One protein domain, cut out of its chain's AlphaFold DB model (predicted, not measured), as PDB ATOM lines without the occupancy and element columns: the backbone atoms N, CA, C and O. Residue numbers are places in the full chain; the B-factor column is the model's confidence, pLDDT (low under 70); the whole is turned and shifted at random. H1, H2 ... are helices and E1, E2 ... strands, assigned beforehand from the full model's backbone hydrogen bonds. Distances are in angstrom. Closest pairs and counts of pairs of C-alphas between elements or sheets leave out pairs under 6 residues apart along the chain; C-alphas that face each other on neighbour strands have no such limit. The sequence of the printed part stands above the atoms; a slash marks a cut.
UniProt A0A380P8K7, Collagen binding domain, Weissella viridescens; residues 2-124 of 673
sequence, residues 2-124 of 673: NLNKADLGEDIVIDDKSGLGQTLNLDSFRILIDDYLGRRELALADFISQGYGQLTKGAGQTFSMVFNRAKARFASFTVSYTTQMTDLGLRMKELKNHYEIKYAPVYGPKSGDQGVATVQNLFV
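AT A GLANCE: This is residues 2 to 124 of the 673 residues of the protein "Collagen binding domain" of Weissella viridescens (UniProt A0A380P8K7). Two antiparallel sheets lie partly face to face: a twisted sheet of five strands, E4 E5 E1 E7 E8, and a smaller one of three, E3 E2 E6. The short helix H1 bridges one side, between E4 and E2, while edge strand E8 lies apart from the three strands of the smaller sheet. The 123 printed residues hold eight named strands and two named helices, in the order E1 E2 E3 H1 E4 E5 H2 E6 E7 E8, and the class is mostly strand. The whole is compact, with a radius of gyration of the C-alphas of 15.7 A, and elongated in outline, spanning 48 by 30 by 26 A.

HOW THE PARTS SIT: Start at E1, residues 12 to 18, an inner strand of the larger sheet. On one side is E5, residues 62 to 67, antiparallel at 163 degrees, with N 14 and O 65 2.9 A apart. On its other side is E7, residues 94 to 103, where N 15 and O 100 are 2.8 A apart. Beyond them find the edge strands: E4, residues 53 to 57, forms a hairpin with E5, N 56 to O 64 at 2.8 A, and E8, residues 111 to 120, forms one with E7, N 97 to O 117 at 2.9 A. In the other sheet E2, residues 22 to 35, bends by 63 degrees at residue 27. E3, residues 38 to 43, forms a hairpin with it, N 33 to O 40 at 2.8 A; E6, residues 76 to 85, is its other neighbour, N 32 to O 78 at 2.8 A. E1 and E6 are only just apart, their closest C-alphas at 8.1 A. H1, residues 44 to 49, is on the smaller sheet at a height of 7.0 A, and only grazes the larger; its closest C-alphas to E4 are Ile 48 and Gln 54, 5.4 A apart. H2, residues 69 to 72, only grazes the larger sheet. In H1 every O i to N i+4 pair is within hydrogen-bond range; H2 is too short for one.

IN THESE COORDINATES: Find C-alpha 12 at (37.976, 34.877, -19.938), where E1 begins its 19.5 A. E2 runs 32.6 A, from C-alpha 22 at (58.460, 46.836, -11.176). E6 runs 29.5 A, E7 28.9 A and E8 29.1 A, ending at C-alpha 120, (66.721, 37.799, -15.898).

THE WHOLE: The farthest C-alphas, those of Tyr 107 and Val 124, are 50.5 A apart. The printed part has no cut. The links E6 to E7 and E7 to E8 are short, the others tight. Mean pLDDT of the printed part is 94.7; residue 124 is under 70.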
ATOM      1  N   ASN A   2      43.093  31.827 -25.784       93.56
ATOM      2  CA  ASN A   2      42.197  31.218 -26.784       93.56
ATOM      3  C   ASN A   2      42.853  31.023 -28.170       93.56
ATOM      4  O   ASN A   2      42.267  31.349 -29.196       93.56
ATOM      5  N   LEU A   3      44.118  30.578 -28.222       93.69
ATOM      6  CA  LEU A   3      44.907  30.576 -29.469       93.69
ATOM      7  C   LEU A   3      44.349  29.603 -30.523       93.69
ATOM      8  O   LEU A   3      44.564  29.788 -31.717       93.69
ATOM      9  N   ASN A   4      43.588  28.609 -30.072       92.62
ATOM     10  CA  ASN A   4      42.801  27.670 -30.866       92.62
ATOM     11  C   ASN A   4      41.422  28.212 -31.300       92.62
ATOM     12  O   ASN A   4      40.687  27.480 -31.960       92.62
ATOM     13  N   LYS A   5      41.063  29.455 -30.936       95.19
ATOM     14  CA  LYS A   5      39.793  30.127 -31.266       95.19
ATOM     15  C   LYS A   5      38.552  29.276 -30.953       95.19
ATOM     16  O   LYS A   5      37.646  29.146 -31.773       95.19
ATOM     17  N   ALA A   6      38.511  28.676 -29.766       94.31
ATOM     18  CA  ALA A   6      37.380  27.876 -29.317       94.31
ATOM     19  C   ALA A   6      36.108  28.717 -29.108       94.31
ATOM     20  O   ALA A   6      36.160  29.930 -28.866       94.31
ATOM     21  N   ASP A   7      34.962  28.034 -29.142       96.00
ATOM     22  CA  ASP A   7      33.718  28.555 -28.586       96.00
ATOM     23  C   ASP A   7      33.786  28.520 -27.049       96.00
ATOM     24  O   ASP A   7      34.236  27.529 -26.471       96.00
ATOM     25  N   LEU A   8      33.314  29.581 -26.393       95.44
ATOM     26  CA  LEU A   8      33.397  29.812 -24.949       95.44
ATOM     27  C   LEU A   8      32.007  29.856 -24.302       95.44
ATOM     28  O   LEU A   8      31.065  30.444 -24.848       95.44
ATOM     29  N   GLY A   9      31.881  29.236 -23.129       95.06
ATOM     30  CA  GLY A   9      30.673  29.232 -22.301       95.06
ATOM     31  C   GLY A   9      30.572  30.437 -21.360       95.06
ATOM     32  O   GLY A   9      29.466  30.883 -21.068       95.06
ATOM     33  N   GLU A  10      31.714  30.986 -20.945       95.75
ATOM     34  CA  GLU A  10      31.857  32.067 -19.955       95.75
ATOM     35  C   GLU A  10      32.912  33.083 -20.439       95.75
ATOM     36  O   GLU A  10      33.528  32.885 -21.492       95.75
ATOM     37  N   ASP A  11      33.091  34.183 -19.708       97.44
ATOM     38  CA  ASP A  11      34.145  35.171 -19.979       97.44
ATOM     39  C   ASP A  11      35.546  34.572 -19.738       97.44
ATOM     40  O   ASP A  11      35.702  33.595 -18.999       97.44
ATOM     41  N   ILE A  12      36.585  35.163 -20.339       97.06
ATOM     42  CA  ILE A  12      37.976  34.877 -19.938       97.06
ATOM     43  C   ILE A  12      38.361  35.883 -18.856       97.06
ATOM     44  O   ILE A  12      38.170  37.079 -19.064       97.06
ATOM     45  N   VAL A  13      38.947  35.435 -17.749       97.56
ATOM     46  CA  VAL A  13      39.495  36.324 -16.710       97.56
ATOM     47  C   VAL A  13      40.984  36.047 -16.553       97.56
ATOM     48  O   VAL A  13      41.356  34.903 -16.303       97.56
ATOM     49  N   ILE A  14      41.823  37.073 -16.693       96.88
ATOM     50  CA  ILE A  14      43.205  37.078 -16.192       96.88
ATOM     51  C   ILE A  14      43.214  37.833 -14.867       96.88
ATOM     52  O   ILE A  14      42.745  38.966 -14.822       96.88
ATOM     53  N   ASP A  15      43.840  37.262 -13.845       97.06
ATOM     54  CA  ASP A  15      44.293  37.978 -12.656       97.06
ATOM     55  C   ASP A  15      45.832  37.982 -12.660       97.06
ATOM     56  O   ASP A  15      46.463  36.924 -12.687       97.06
ATOM     57  N   ASP A  16      46.452  39.163 -12.689       97.62
ATOM     58  CA  ASP A  16      47.894  39.354 -12.896       97.62
ATOM     59  C   ASP A  16      48.517  40.188 -11.760       97.62
ATOM     60  O   ASP A  16      47.909  41.122 -11.216       97.62
ATOM     61  N   LYS A  17      49.743  39.824 -11.375       96.06
ATOM     62  CA  LYS A  17      50.542  40.465 -10.334       96.06
ATOM     63  C   LYS A  17      52.015  40.540 -10.734       96.06
ATOM     64  O   LYS A  17      52.786  39.585 -10.545       96.06
ATOM     65  N   SER A  18      52.449  41.725 -11.154       95.25
ATOM     66  CA  SER A  18      53.872  42.032 -11.283       95.25
ATOM     67  C   SER A  18      54.559  41.977  -9.917       95.25
ATOM     68  O   SER A  18      54.057  42.474  -8.906       95.25
ATOM     69  N   GLY A  19      55.711  41.312  -9.878       92.31
ATOM     70  CA  GLY A  19      56.541  41.162  -8.689       92.31
ATOM     71  C   GLY A  19      57.296  42.441  -8.323       92.31
ATOM     72  O   GLY A  19      57.221  43.457  -9.012       92.31
ATOM     73  N   LEU A  20      58.061  42.365  -7.232       93.50
ATOM     74  CA  LEU A  20      58.882  43.472  -6.734       93.50
ATOM     75  C   LEU A  20      59.852  44.009  -7.803       93.50
ATOM     76  O   LEU A  20      60.217  43.309  -8.747       93.50
ATOM     77  N   GLY A  21      60.254  45.272  -7.637       94.31
ATOM     78  CA  GLY A  21      61.164  45.963  -8.553       94.31
ATOM     79  C   GLY A  21      60.511  46.561  -9.807       94.31
ATOM     80  O   GLY A  21      61.223  47.103 -10.648       94.31
ATOM     81  N   GLN A  22      59.183  46.473  -9.951       95.62
ATOM     82  CA  GLN A  22      58.460  46.836 -11.176       95.62
ATOM     83  C   GLN A  22      57.264  47.760 -10.919       95.62
ATOM     84  O   GLN A  22      56.518  47.581  -9.956       95.62
ATOM     85  N   THR A  23      57.018  48.686 -11.845       94.75
ATOM     86  CA  THR A  23      55.822  49.533 -11.899       94.75
ATOM     87  C   THR A  23      55.042  49.265 -13.188       94.75
ATOM     88  O   THR A  23      55.571  49.417 -14.283       94.75
ATOM     89  N   LEU A  24      53.775  48.865 -13.062       94.38
ATOM     90  CA  LEU A  24      52.872  48.561 -14.177       94.38
ATOM     91  C   LEU A  24      52.518  49.835 -14.959       94.38
ATOM     92  O   LEU A  24      52.030  50.795 -14.361       94.38
ATOM     93  N   ASN A  25      52.714  49.827 -16.280       93.88
ATOM     94  CA  ASN A  25      52.330  50.927 -17.163       93.88
ATOM     95  C   ASN A  25      51.013  50.594 -17.894       93.88
ATOM     96  O   ASN A  25      51.012  49.777 -18.811       93.88
ATOM     97  N   LEU A  26      49.898  51.229 -17.518       92.56
ATOM     98  CA  LEU A  26      48.590  50.972 -18.141       92.56
ATOM     99  C   LEU A  26      48.501  51.472 -19.596       92.56
ATOM    100  O   LEU A  26      47.857  50.828 -20.422       92.56
ATOM    101  N   ASP A  27      49.205  52.548 -19.946       94.75
ATOM    102  CA  ASP A  27      49.170  53.137 -21.295       94.75
ATOM    103  C   ASP A  27      49.966  52.306 -22.321       94.75
ATOM    104  O   ASP A  27      49.799  52.435 -23.541       94.75
ATOM    105  N   SER A  28      50.814  51.395 -21.829       97.25
ATOM    106  CA  SER A  28      51.571  50.439 -22.644       97.25
ATOM    107  C   SER A  28      50.730  49.284 -23.201       97.25
ATOM    108  O   SER A  28      51.196  48.588 -24.101       97.25
ATOM    109  N   PHE A  29      49.511  49.067 -22.691       98.19
ATOM    110  CA  PHE A  29      48.700  47.902 -23.044       98.19
ATOM    111  C   PHE A  29      48.299  47.908 -24.523       98.19
ATOM    112  O   PHE A  29      47.684  48.856 -25.023       98.19
ATOM    113  N   ARG A  30      48.620  46.814 -25.211       98.38
ATOM    114  CA  ARG A  30      48.230  46.513 -26.588       98.38
ATOM    115  C   ARG A  30      47.588  45.135 -26.633       98.38
ATOM    116  O   ARG A  30      48.147  44.165 -26.120       98.38
ATOM    117  N   ILE A  31      46.395  45.059 -27.212       98.56
ATOM    118  CA  ILE A  31      45.603  43.837 -27.305       98.56
ATOM    119  C   ILE A  31      45.495  43.468 -28.780       98.56
ATOM    120  O   ILE A  31      44.700  44.050 -29.520       98.56
ATOM    121  N   LEU A  32      46.291  42.491 -29.205       98.62
ATOM    122  CA  LEU A  32      46.175  41.885 -30.524       98.62
ATOM    123  C   LEU A  32      44.989  40.914 -30.513       98.62
ATOM    124  O   LEU A  32      45.009  39.922 -29.781       98.62
ATOM    125  N   ILE A  33      43.978  41.201 -31.328       98.50
ATOM    126  CA  ILE A  33      42.775  40.389 -31.525       98.50
ATOM    127  C   ILE A  33      42.847  39.762 -32.914       98.50
ATOM    128  O   ILE A  33      43.132  40.448 -33.898       98.50
ATOM    129  N   ASP A  34      42.582  38.464 -33.004       98.50
ATOM    130  CA  ASP A  34      42.609  37.711 -34.256       98.50
ATOM    131  C   ASP A  34      41.365  36.808 -34.321       98.50
ATOM    132  O   ASP A  34      41.269  35.770 -33.663       98.50
ATOM    133  N   ASP A  35      40.371  37.214 -35.111       97.00
ATOM    134  CA  ASP A  35      39.048  36.581 -35.230       97.00
ATOM    135  C   ASP A  35      38.565  36.568 -36.698       97.00
ATOM    136  O   ASP A  35      39.384  36.568 -37.618       97.00
ATOM    137  N   TYR A  36      37.252  36.501 -36.939       95.56
ATOM    138  CA  TYR A  36      36.675  36.491 -38.291       95.56
ATOM    139  C   TYR A  36      36.744  37.850 -39.015       95.56
ATOM    140  O   TYR A  36      36.607  37.885 -40.236       95.56
ATOM    141  N   LEU A  37      36.985  38.954 -38.295       95.19
ATOM    142  CA  LEU A  37      37.251  40.282 -38.866       95.19
ATOM    143  C   LEU A  37      38.742  40.466 -39.213       95.19
ATOM    144  O   LEU A  37      39.154  41.543 -39.639       95.19
ATOM    145  N   GLY A  38      39.556  39.422 -39.025       96.12
ATOM    146  CA  GLY A  38      41.000  39.451 -39.227       96.12
ATOM    147  C   GLY A  38      41.772  39.955 -38.005       96.12
ATOM    148  O   GLY A  38      41.225  40.189 -36.925       96.12
ATOM    149  N   ARG A  39      43.089  40.089 -38.182       98.12
ATOM    150  CA  ARG A  39      44.018  40.499 -37.127       98.12
ATOM    151  C   ARG A  39      44.086  42.022 -37.009       98.12
ATOM    152  O   ARG A  39      44.342  42.702 -37.998       98.12
ATOM    153  N   ARG A  40      43.921  42.536 -35.790       97.88
ATOM    154  CA  ARG A  40      44.012  43.963 -35.438       97.88
ATOM    155  C   ARG A  40      44.588  44.132 -34.037       97.88
ATOM    156  O   ARG A  40      44.399  43.260 -33.195       97.88
ATOM    157  N   GLU A  41      45.249  45.248 -33.776       98.38
ATOM    158  CA  GLU A  41      45.707  45.618 -32.435       98.38
ATOM    159  C   GLU A  41      44.875  46.792 -31.911       98.38
ATOM    160  O   GLU A  41      44.595  47.728 -32.657       98.38
ATOM    161  N   LEU A  42      44.458  46.723 -30.647       98.38
ATOM    162  CA  LEU A  42      43.737  47.784 -29.944       98.38
ATOM    163  C   LEU A  42      44.567  48.296 -28.760       98.38
ATOM    164  O   LEU A  42      45.215  47.505 -28.069       98.38
ATOM    165  N   ALA A  43      44.496  49.597 -28.470       98.31
ATOM    166  CA  ALA A  43      44.907  50.107 -27.164       98.31
ATOM    167  C   ALA A  43      43.868  49.726 -26.092       98.31
ATOM    168  O   ALA A  43      42.735  49.346 -26.404       98.31
ATOM    169  N   LEU A  44      44.224  49.848 -24.810       98.31
ATOM    170  CA  LEU A  44      43.320  49.494 -23.709       98.31
ATOM    171  C   LEU A  44      41.998  50.282 -23.737       98.31
ATOM    172  O   LEU A  44      40.935  49.704 -23.520       98.31
ATOM    173  N   ALA A  45      42.042  51.576 -24.070       97.88
ATOM    174  CA  ALA A  45      40.844  52.410 -24.192       97.88
ATOM    175  C   ALA A  45      39.906  51.937 -25.322       97.88
ATOM    176  O   ALA A  45      38.687  51.918 -25.144       97.88
ATOM    177  N   ASP A  46      40.456  51.491 -26.455       98.31
ATOM    178  CA  ASP A  46      39.686  50.947 -27.582       98.31
ATOM    179  C   ASP A  46      39.095  49.573 -27.253       98.31
ATOM    180  O   ASP A  46      37.935  49.300 -27.549       98.31
ATOM    181  N   PHE A  47      39.870  48.710 -26.590       98.38
ATOM    182  CA  PHE A  47      39.414  47.402 -26.119       98.38
ATOM    183  C   PHE A  47      38.195  47.523 -25.184       98.38
ATOM    184  O   PHE A  47      37.217  46.783 -25.347       98.38
ATOM    185  N   ILE A  48      38.231  48.488 -24.256       98.31
ATOM    186  CA  ILE A  48      37.142  48.762 -23.307       98.31
ATOM    187  C   ILE A  48      35.951  49.431 -24.006       98.31
ATOM    188  O   ILE A  48      34.831  48.931 -23.913       98.31
ATOM    189  N   SER A  49      36.167  50.527 -24.740       98.38
ATOM    190  CA  SER A  49      35.078  51.289 -25.382       98.38
ATOM    191  C   SER A  49      34.358  50.511 -26.488       98.38
ATOM    192  O   SER A  49      33.145  50.642 -26.642       98.38
ATOM    193  N   GLN A  50      35.061  49.629 -27.205       97.81
ATOM    194  CA  GLN A  50      34.445  48.694 -28.149       97.81
ATOM    195  C   GLN A  50      33.828  47.464 -27.455       97.81
ATOM    196  O   GLN A  50      33.300  46.586 -28.143       97.81
ATOM    197  N   GLY A  51      33.880  47.353 -26.125       97.88
ATOM    198  CA  GLY A  51      33.209  46.301 -25.358       97.88
ATOM    199  C   GLY A  51      33.780  44.892 -25.549       97.88
ATOM    200  O   GLY A  51      33.026  43.919 -25.452       97.88
ATOM    201  N   TYR A  52      35.079  44.751 -25.836       98.19
ATOM    202  CA  TYR A  52      35.746  43.437 -25.797       98.19
ATOM    203  C   TYR A  52      35.992  42.952 -24.371       98.19
ATOM    204  O   TYR A  52      36.155  41.751 -24.163       98.19
ATOM    205  N   GLY A  53      35.999  43.858 -23.396       98.00
ATOM    206  CA  GLY A  53      36.285  43.526 -22.014       98.00
ATOM    207  C   GLY A  53      36.508  44.751 -21.140       98.00
ATOM    208  O   GLY A  53      36.172  45.872 -21.519       98.00
ATOM    209  N   GLN A  54      37.108  44.523 -19.978       97.94
ATOM    210  CA  GLN A  54      37.440  45.546 -18.989       97.94
ATOM    211  C   GLN A  54      38.745  45.203 -18.267       97.94
ATOM    212  O   GLN A  54      39.103  44.031 -18.155       97.94
ATOM    213  N   LEU A  55      39.442  46.222 -17.755       98.00
ATOM    214  CA  LEU A  55      40.602  46.060 -16.879       98.00
ATOM    215  C   LEU A  55      40.367  46.828 -15.578       98.00
ATOM    216  O   LEU A  55      40.106  48.030 -15.595       98.00
ATOM    217  N   THR A  56      40.502  46.129 -14.456       97.25
ATOM    218  CA  THR A  56      40.419  46.678 -13.102       97.25
ATOM    219  C   THR A  56      41.817  46.668 -12.495       97.25
ATOM    220  O   THR A  56      42.390  45.600 -12.283       97.25
ATOM    221  N   LYS A  57      42.386  47.840 -12.190       95.31
ATOM    222  CA  LYS A  57      43.640  47.912 -11.424       95.31
ATOM    223  C   LYS A  57      43.358  47.551  -9.961       95.31
ATOM    224  O   LYS A  57      42.467  48.133  -9.350       95.31
ATOM    225  N   GLY A  58      44.118  46.607  -9.412       91.69
ATOM    226  CA  GLY A  58      44.040  46.221  -8.005       91.69
ATOM    227  C   GLY A  58      45.012  47.006  -7.118       91.69
ATOM    228  O   GLY A  58      45.572  48.033  -7.507       91.69
ATOM    229  N   ALA A  59      45.237  46.506  -5.902       86.88
ATOM    230  CA  ALA A  59      46.204  47.090  -4.976       86.88
ATOM    231  C   ALA A  59      47.649  46.940  -5.495       86.88
ATOM    232  O   ALA A  59      48.087  45.849  -5.880       86.88
ATOM    233  N   GLY A  60      48.405  48.041  -5.477       85.31
ATOM    234  CA  GLY A  60      49.799  48.084  -5.924       85.31
ATOM    235  C   GLY A  60      49.965  47.696  -7.396       85.31
ATOM    236  O   GLY A  60      49.504  48.399  -8.297       85.31
ATOM    237  N   GLN A  61      50.652  46.573  -7.625       91.12
ATOM    238  CA  GLN A  61      51.099  46.102  -8.940       91.12
ATOM    239  C   GLN A  61      50.252  44.943  -9.483       91.12
ATOM    240  O   GLN A  61      50.777  44.008 -10.083       91.12
ATOM    241  N   THR A  62      48.943  44.993  -9.232       95.88
ATOM    242  CA  THR A  62      47.975  43.981  -9.670       95.88
ATOM    243  C   THR A  62      46.969  44.554 -10.661       95.88
ATOM    244  O   THR A  62      46.609  45.734 -10.583       95.88
ATOM    245  N   PHE A  63      46.474  43.714 -11.565       97.44
ATOM    246  CA  PHE A  63      45.288  44.005 -12.364       97.44
ATOM    247  C   PHE A  63      44.479  42.732 -12.623       97.44
ATOM    248  O   PHE A  63      45.029  41.637 -12.667       97.44
ATOM    249  N   SER A  64      43.174  42.891 -12.808       97.81
ATOM    250  CA  SER A  64      42.288  41.852 -13.332       97.81
ATOM    251  C   SER A  64      41.757  42.314 -14.686       97.81
ATOM    252  O   SER A  64      41.383  43.480 -14.833       97.81
ATOM    253  N   MET A  65      41.766  41.442 -15.690       98.00
ATOM    254  CA  MET A  65      41.334  41.747 -17.053       98.00
ATOM    255  C   MET A  65      40.329  40.700 -17.532       98.00
ATOM    256  O   MET A  65      40.660  39.523 -17.683       98.00
ATOM    257  N   VAL A  66      39.102  41.150 -17.782       98.38
ATOM    258  CA  VAL A  66      37.981  40.315 -18.227       98.38
ATOM    259  C   VAL A  66      37.782  40.511 -19.725       98.38
ATOM    260  O   VAL A  66      37.775  41.646 -20.195       98.38
ATOM    261  N   PHE A  67      37.592  39.421 -20.466       98.44
ATOM    262  CA  PHE A  67      37.274  39.405 -21.893       98.44
ATOM    263  C   PHE A  67      35.846  38.902 -22.065       98.44
ATOM    264  O   PHE A  67      35.563  37.724 -21.833       98.44
ATOM    265  N   ASN A  68      34.968  39.802 -22.500       98.19
ATOM    266  CA  ASN A  68      33.543  39.558 -22.655       98.19
ATOM    267  C   ASN A  68      33.321  38.397 -23.628       98.19
ATOM    268  O   ASN A  68      33.623  38.506 -24.823       98.19
ATOM    269  N   ARG A  69      32.726  37.308 -23.140       97.00
ATOM    270  CA  ARG A  69      32.419  36.069 -23.861       97.00
ATOM    271  C   ARG A  69      31.877  36.342 -25.258       97.00
ATOM    272  O   ARG A  69      32.350  35.760 -26.228       97.00
ATOM    273  N   ALA A  70      30.916  37.257 -25.377       97.00
ATOM    274  CA  ALA A  70      30.270  37.612 -26.641       97.00
ATOM    275  C   ALA A  70      31.253  38.025 -27.758       97.00
ATOM    276  O   ALA A  70      30.946  37.804 -28.928       97.00
ATOM    277  N   LYS A  71      32.427  38.572 -27.407       97.00
ATOM    278  CA  LYS A  71      33.518  38.902 -28.339       97.00
ATOM    279  C   LYS A  71      34.749  37.996 -28.216       97.00
ATOM    280  O   LYS A  71      35.610  38.049 -29.086       97.00
ATOM    281  N   ALA A  72      34.844  37.175 -27.169       96.75
ATOM    282  CA  ALA A  72      35.958  36.250 -26.956       96.75
ATOM    283  C   ALA A  72      35.767  34.862 -27.610       96.75
ATOM    284  O   ALA A  72      36.746  34.169 -27.898       96.75
ATOM    285  N   ARG A  73      34.516  34.461 -27.880       96.38
ATOM    286  CA  ARG A  73      34.173  33.262 -28.672       96.38
ATOM    287  C   ARG A  73      34.767  33.363 -30.080       96.38
ATOM    288  O   ARG A  73      34.583  34.379 -30.744       96.38
ATOM    289  N   PHE A  74      35.436  32.308 -30.547       96.94
ATOM    290  CA  PHE A  74      36.064  32.236 -31.880       96.94
ATOM    291  C   PHE A  74      37.139  33.307 -32.174       96.94
ATOM    292  O   PHE A  74      37.546  33.484 -33.324       96.94
ATOM    293  N   ALA A  75      37.638  33.983 -31.137       97.50
ATOM    294  CA  ALA A  75      38.680  35.001 -31.213       97.50
ATOM    295  C   ALA A  75      39.884  34.587 -30.358       97.50
ATOM    296  O   ALA A  75      39.710  34.108 -29.234       97.50
ATOM    297  N   SER A  76      41.101  34.787 -30.864       97.44
ATOM    298  CA  SER A  76      42.323  34.667 -30.064       97.44
ATOM    299  C   SER A  76      42.851  36.045 -29.668       97.44
ATOM    300  O   SER A  76      42.663  37.029 -30.386       97.44
ATOM    301  N   PHE A  77      43.502  36.109 -28.502       97.56
ATOM    302  CA  PHE A  77      44.001  37.355 -27.916       97.56
ATOM    303  C   PHE A  77      45.444  37.199 -27.448       97.56
ATOM    304  O   PHE A  77      45.756  36.264 -26.697       97.56
ATOM    305  N   THR A  78      46.293  38.157 -27.803       97.75
ATOM    306  CA  THR A  78      47.603  38.369 -27.177       97.75
ATOM    307  C   THR A  78      47.596  39.750 -26.539       97.75
ATOM    308  O   THR A  78      47.344  40.739 -27.220       97.75
ATOM    309  N   VAL A  79      47.850  39.810 -25.234       97.50
ATOM    310  CA  VAL A  79      48.015  41.069 -24.500       97.50
ATOM    311  C   VAL A  79      49.503  41.295 -24.298       97.50
ATOM    312  O   VAL A  79      50.196  40.417 -23.785       97.50
ATOM    313  N   SER A  80      49.961  42.474 -24.691       97.38
ATOM    314  CA  SER A  80      51.317  42.969 -24.480       97.38
ATOM    315  C   SER A  80      51.241  44.222 -23.614       97.38
ATOM    316  O   SER A  80      50.415  45.096 -23.868       97.38
ATOM    317  N   TYR A  81      52.097  44.323 -22.606       96.88
ATOM    318  CA  TYR A  81      52.279  45.523 -21.789       96.88
ATOM    319  C   TYR A  81      53.733  45.589 -21.311       96.88
ATOM    320  O   TYR A  81      54.484  44.621 -21.449       96.88
ATOM    321  N   THR A  82      54.144  46.728 -20.761       96.38
ATOM    322  CA  THR A  82      55.467  46.919 -20.163       96.38
ATOM    323  C   THR A  82      55.369  47.273 -18.684       96.38
ATOM    324  O   THR A  82      54.398  47.870 -18.204       96.38
ATOM    325  N   THR A  83      56.413  46.910 -17.947       95.38
ATOM    326  CA  THR A  83      56.687  47.435 -16.612       95.38
ATOM    327  C   THR A  83      57.901  48.358 -16.680       95.38
ATOM    328  O   THR A  83      58.812  48.159 -17.484       95.38
ATOM    329  N   GLN A  84      57.915  49.399 -15.854       93.75
ATOM    330  CA  GLN A  84      59.097  50.224 -15.615       93.75
ATOM    331  C   GLN A  84      59.868  49.626 -14.434       93.75
ATOM    332  O   GLN A  84      59.260  49.303 -13.412       93.75
ATOM    333  N   MET A  85      61.185  49.458 -14.558       93.12
ATOM    334  CA  MET A  85      62.018  49.038 -13.427       93.12
ATOM    335  C   MET A  85      62.161  50.176 -12.415       93.12
ATOM    336  O   MET A  85      62.344  51.330 -12.796       93.12
ATOM    337  N   THR A  86      62.114  49.838 -11.129       94.25
ATOM    338  CA  THR A  86      62.454  50.753 -10.029       94.25
ATOM    339  C   THR A  86      63.908  50.556  -9.592       94.25
ATOM    340  O   THR A  86      64.535  49.559  -9.951       94.25
ATOM    341  N   ASP A  87      64.436  51.439  -8.739       93.19
ATOM    342  CA  ASP A  87      65.793  51.328  -8.170       93.19
ATOM    343  C   ASP A  87      66.072  49.992  -7.464       93.19
ATOM    344  O   ASP A  87      67.227  49.576  -7.356       93.19
ATOM    345  N   LEU A  88      65.022  49.324  -6.970       92.75
ATOM    346  CA  LEU A  88      65.099  47.965  -6.437       92.75
ATOM    347  C   LEU A  88      65.188  46.935  -7.571       92.75
ATOM    348  O   LEU A  88      66.035  46.048  -7.515       92.75
ATOM    349  N   GLY A  89      64.362  47.071  -8.612       93.81
ATOM    350  CA  GLY A  89      64.378  46.194  -9.788       93.81
ATOM    351  C   GLY A  89      65.724  46.194 -10.506       93.81
ATOM    352  O   GLY A  89      66.237  45.124 -10.819       93.81
ATOM    353  N   LEU A  90      66.354  47.365 -10.643       91.19
ATOM    354  CA  LEU A  90      67.704  47.511 -11.202       91.19
ATOM    355  C   LEU A  90      68.776  46.717 -10.429       91.19
ATOM    356  O   LEU A  90      69.790  46.350 -11.015       91.19
ATOM    357  N   ARG A  91      68.551  46.423  -9.139       89.69
ATOM    358  CA  ARG A  91      69.448  45.633  -8.269       89.69
ATOM    359  C   ARG A  91      69.019  44.166  -8.134       89.69
ATOM    360  O   ARG A  91      69.772  43.352  -7.605       89.69
ATOM    361  N   MET A  92      67.817  43.806  -8.583       92.69
ATOM    362  CA  MET A  92      67.309  42.434  -8.541       92.69
ATOM    363  C   MET A  92      67.846  41.626  -9.725       92.69
ATOM    364  O   MET A  92      67.828  42.089 -10.859       92.69
ATOM    365  N   LYS A  93      68.288  40.386  -9.472       93.12
ATOM    366  CA  LYS A  93      68.777  39.467 -10.520       93.12
ATOM    367  C   LYS A  93      67.671  39.007 -11.475       93.12
ATOM    368  O   LYS A  93      67.929  38.708 -12.636       93.12
ATOM    369  N   GLU A  94      66.444  38.922 -10.976       94.88
ATOM    370  CA  GLU A  94      65.284  38.396 -11.690       94.88
ATOM    371  C   GLU A  94      64.059  39.257 -11.391       94.88
ATOM    372  O   GLU A  94      63.749  39.514 -10.225       94.88
ATOM    373  N   LEU A  95      63.331  39.639 -12.435       95.50
ATOM    374  CA  LEU A  95      61.994  40.220 -12.345       95.50
ATOM    375  C   LEU A  95      60.964  39.120 -12.594       95.50
ATOM    376  O   LEU A  95      61.190  38.226 -13.411       95.50
ATOM    377  N   LYS A  96      59.836  39.159 -11.878       95.94
ATOM    378  CA  LYS A  96      58.822  38.092 -11.913       95.94
ATOM    379  C   LYS A  96      57.432  38.657 -12.138       95.94
ATOM    380  O   LYS A  96      57.139  39.758 -11.675       95.94
ATOM    381  N   ASN A  97      56.577  37.904 -12.817       97.06
ATOM    382  CA  ASN A  97      55.181  38.255 -13.047       97.06
ATOM    383  C   ASN A  97      54.309  37.018 -12.822       97.06
ATOM    384  O   ASN A  97      54.527  35.990 -13.461       97.06
ATOM    385  N   HIS A  98      53.367  37.102 -11.887       97.06
ATOM    386  CA  HIS A  98      52.490  35.997 -11.510       97.06
ATOM    387  C   HIS A  98      51.152  36.182 -12.219       97.06
ATOM    388  O   HIS A  98      50.647  37.302 -12.258       97.06
ATOM    389  N   TYR A  99      50.575  35.109 -12.744       96.19
ATOM    390  CA  TYR A  99      49.256  35.146 -13.366       96.19
ATOM    391  C   TYR A  99      48.415  33.946 -12.941       96.19
ATOM    392  O   TYR A  99      48.935  32.852 -12.711       96.19
ATOM    393  N   GLU A 100      47.107  34.156 -12.906       97.25
ATOM    394  CA  GLU A 100      46.079  33.126 -12.950       97.25
ATOM    395  C   GLU A 100      45.152  33.464 -14.125       97.25
ATOM    396  O   GLU A 100      44.791  34.625 -14.322       97.25
ATOM    397  N   ILE A 101      44.754  32.473 -14.918       95.25
ATOM    398  CA  ILE A 101      43.750  32.643 -15.967       95.25
ATOM    399  C   ILE A 101      42.617  31.639 -15.785       95.25
ATOM    400  O   ILE A 101      42.848  30.465 -15.500       95.25
ATOM    401  N   LYS A 102      41.383  32.109 -15.960       95.00
ATOM    402  CA  LYS A 102      40.140  31.345 -15.826       95.00
ATOM    403  C   LYS A 102      39.422  31.370 -17.175       95.00
ATOM    404  O   LYS A 102      39.219  32.439 -17.750       95.00
ATOM    405  N   TYR A 103      39.100  30.193 -17.713       91.31
ATOM    406  CA  TYR A 103      38.638  30.036 -19.093       91.31
ATOM    407  C   TYR A 103      37.752  28.786 -19.248       91.31
ATOM    408  O   TYR A 103      38.089  27.697 -18.778       91.31
ATOM    409  N   ALA A 104      36.610  28.933 -19.926       93.75
ATOM    410  CA  ALA A 104      35.627  27.864 -20.100       93.75
ATOM    411  C   ALA A 104      35.187  27.725 -21.570       93.75
ATOM    412  O   ALA A 104      34.380  28.529 -22.045       93.75
ATOM    413  N   PRO A 105      35.660  26.696 -22.297       92.88
ATOM    414  CA  PRO A 105      35.075  26.289 -23.571       92.88
ATOM    415  C   PRO A 105      33.596  25.894 -23.438       92.88
ATOM    416  O   PRO A 105      33.163  25.449 -22.377       92.88
ATOM    417  N   VAL A 106      32.831  25.962 -24.533       93.38
ATOM    418  CA  VAL A 106      31.519  25.278 -24.626       93.38
ATOM    419  C   VAL A 106      31.698  23.755 -24.676       93.38
ATOM    420  O   VAL A 106      30.857  23.013 -24.175       93.38
ATOM    421  N   TYR A 107      32.800  23.286 -25.270       88.88
ATOM    422  CA  TYR A 107      33.090  21.868 -25.480       88.88
ATOM    423  C   TYR A 107      34.461  21.502 -24.907       88.88
ATOM    424  O   TYR A 107      35.482  22.033 -25.342       88.88
ATOM    425  N   GLY A 108      34.477  20.570 -23.953       81.38
ATOM    426  CA  GLY A 108      35.669  20.168 -23.202       81.38
ATOM    427  C   GLY A 108      35.596  20.573 -21.724       81.38
ATOM    428  O   GLY A 108      34.569  21.087 -21.276       81.38
ATOM    429  N   PRO A 109      36.654  20.316 -20.939       81.94
ATOM    430  CA  PRO A 109      36.726  20.771 -19.556       81.94
ATOM    431  C   PRO A 109      36.882  22.297 -19.491       81.94
ATOM    432  O   PRO A 109      37.533  22.900 -20.346       81.94
ATOM    433  N   LYS A 110      36.365  22.917 -18.421       84.44
ATOM    434  CA  LYS A 110      36.866  24.231 -17.992       84.44
ATOM    435  C   LYS A 110      38.352  24.089 -17.653       84.44
ATOM    436  O   LYS A 110      38.733  23.101 -17.027       84.44
ATOM    437  N   SER A 111      39.175  25.061 -18.030       79.94
ATOM    438  CA  SER A 111      40.612  25.032 -17.747       79.94
ATOM    439  C   SER A 111      41.065  26.358 -17.157       79.94
ATOM    440  O   SER A 111      40.939  27.401 -17.800       79.94
ATOM    441  N   GLY A 112      41.631  26.297 -15.955       84.81
ATOM    442  CA  GLY A 112      42.508  27.347 -15.461       84.81
ATOM    443  C   GLY A 112      43.963  27.035 -15.797       84.81
ATOM    444  O   GLY A 112      44.322  25.868 -15.963       84.81
ATOM    445  N   ASP A 113      44.787  28.071 -15.865       90.38
ATOM    446  CA  ASP A 113      46.249  27.968 -15.862       90.38
ATOM    447  C   ASP A 113      46.804  29.034 -14.908       90.38
ATOM    448  O   ASP A 113      46.178  30.078 -14.709       90.38
ATOM    449  N   GLN A 114      47.932  28.767 -14.261       95.88
ATOM    450  CA  GLN A 114      48.553  29.710 -13.334       95.88
ATOM    451  C   GLN A 114      50.059  29.496 -13.278       95.88
ATOM    452  O   GLN A 114      50.542  28.362 -13.302       95.88
ATOM    453  N   GLY A 115      50.818  30.579 -13.163       96.25
ATOM    454  CA  GLY A 115      52.268  30.474 -13.194       96.25
ATOM    455  C   GLY A 115      53.001  31.762 -12.870       96.25
ATOM    456  O   GLY A 115      52.412  32.800 -12.570       96.25
ATOM    457  N   VAL A 116      54.329  31.670 -12.935       97.00
ATOM    458  CA  VAL A 116      55.244  32.783 -12.674       97.00
ATOM    459  C   VAL A 116      56.217  32.909 -13.837       97.00
ATOM    460  O   VAL A 116      57.173  32.140 -13.954       97.00
ATOM    461  N   ALA A 117      55.988  33.891 -14.704       95.81
ATOM    462  CA  ALA A 117      56.977  34.294 -15.693       95.81
ATOM    463  C   ALA A 117      58.168  34.948 -14.975       95.81
ATOM    464  O   ALA A 117      57.988  35.685 -14.005       95.81
ATOM    465  N   THR A 118      59.388  34.676 -15.440       95.88
ATOM    466  CA  THR A 118      60.626  35.243 -14.884       95.88
ATOM    467  C   THR A 118      61.505  35.768 -16.013       95.88
ATOM    468  O   THR A 118      61.719  35.071 -17.002       95.88
ATOM    469  N   VAL A 119      62.033  36.979 -15.845       94.62
ATOM    470  CA  VAL A 119      62.990  37.627 -16.750       94.62
ATOM    471  C   VAL A 119      64.275  37.888 -15.967       94.62
ATOM    472  O   VAL A 119      64.224  38.451 -14.874       94.62
ATOM    473  N   GLN A 120      65.425  37.471 -16.499       93.38
ATOM    474  CA  GLN A 120      66.721  37.799 -15.898       93.38
ATOM    475  C   GLN A 120      67.078  39.258 -16.198       93.38
ATOM    476  O   GLN A 120      66.911  39.721 -17.326       93.38
ATOM    477  N   ASN A 121      67.567  39.973 -15.188       89.88
ATOM    478  CA  ASN A 121      68.067  41.333 -15.337       89.88
ATOM    479  C   ASN A 121      69.483  41.322 -15.945       89.88
ATOM    480  O   ASN A 121      70.264  40.396 -15.713       89.88
ATOM    481  N   LEU A 122      69.818  42.356 -16.717       86.25
ATOM    482  CA  LEU A 122      71.117  42.521 -17.365       86.25
ATOM    483  C   LEU A 122      71.949  43.547 -16.593       86.25
ATOM    484  O   LEU A 122      71.886  44.747 -16.849       86.25
ATOM    485  N   PHE A 123      72.736  43.055 -15.640       80.62
ATOM    486  CA  PHE A 123      73.658  43.885 -14.871       80.62
ATOM    487  C   PHE A 123      74.833  44.373 -15.723       80.62
ATOM    488  O   PHE A 123      75.534  43.576 -16.347       80.62
ATOM    489  N   VAL A 124      75.090  45.681 -15.680       64.81
ATOM    490  CA  VAL A 124      76.314  46.308 -16.195       64.81
ATOM    491  C   VAL A 124      77.054  46.906 -15.001       64.81
ATOM    492  O   VAL A 124      76.937  48.094 -14.708       64.81
TER     493      VAL A 124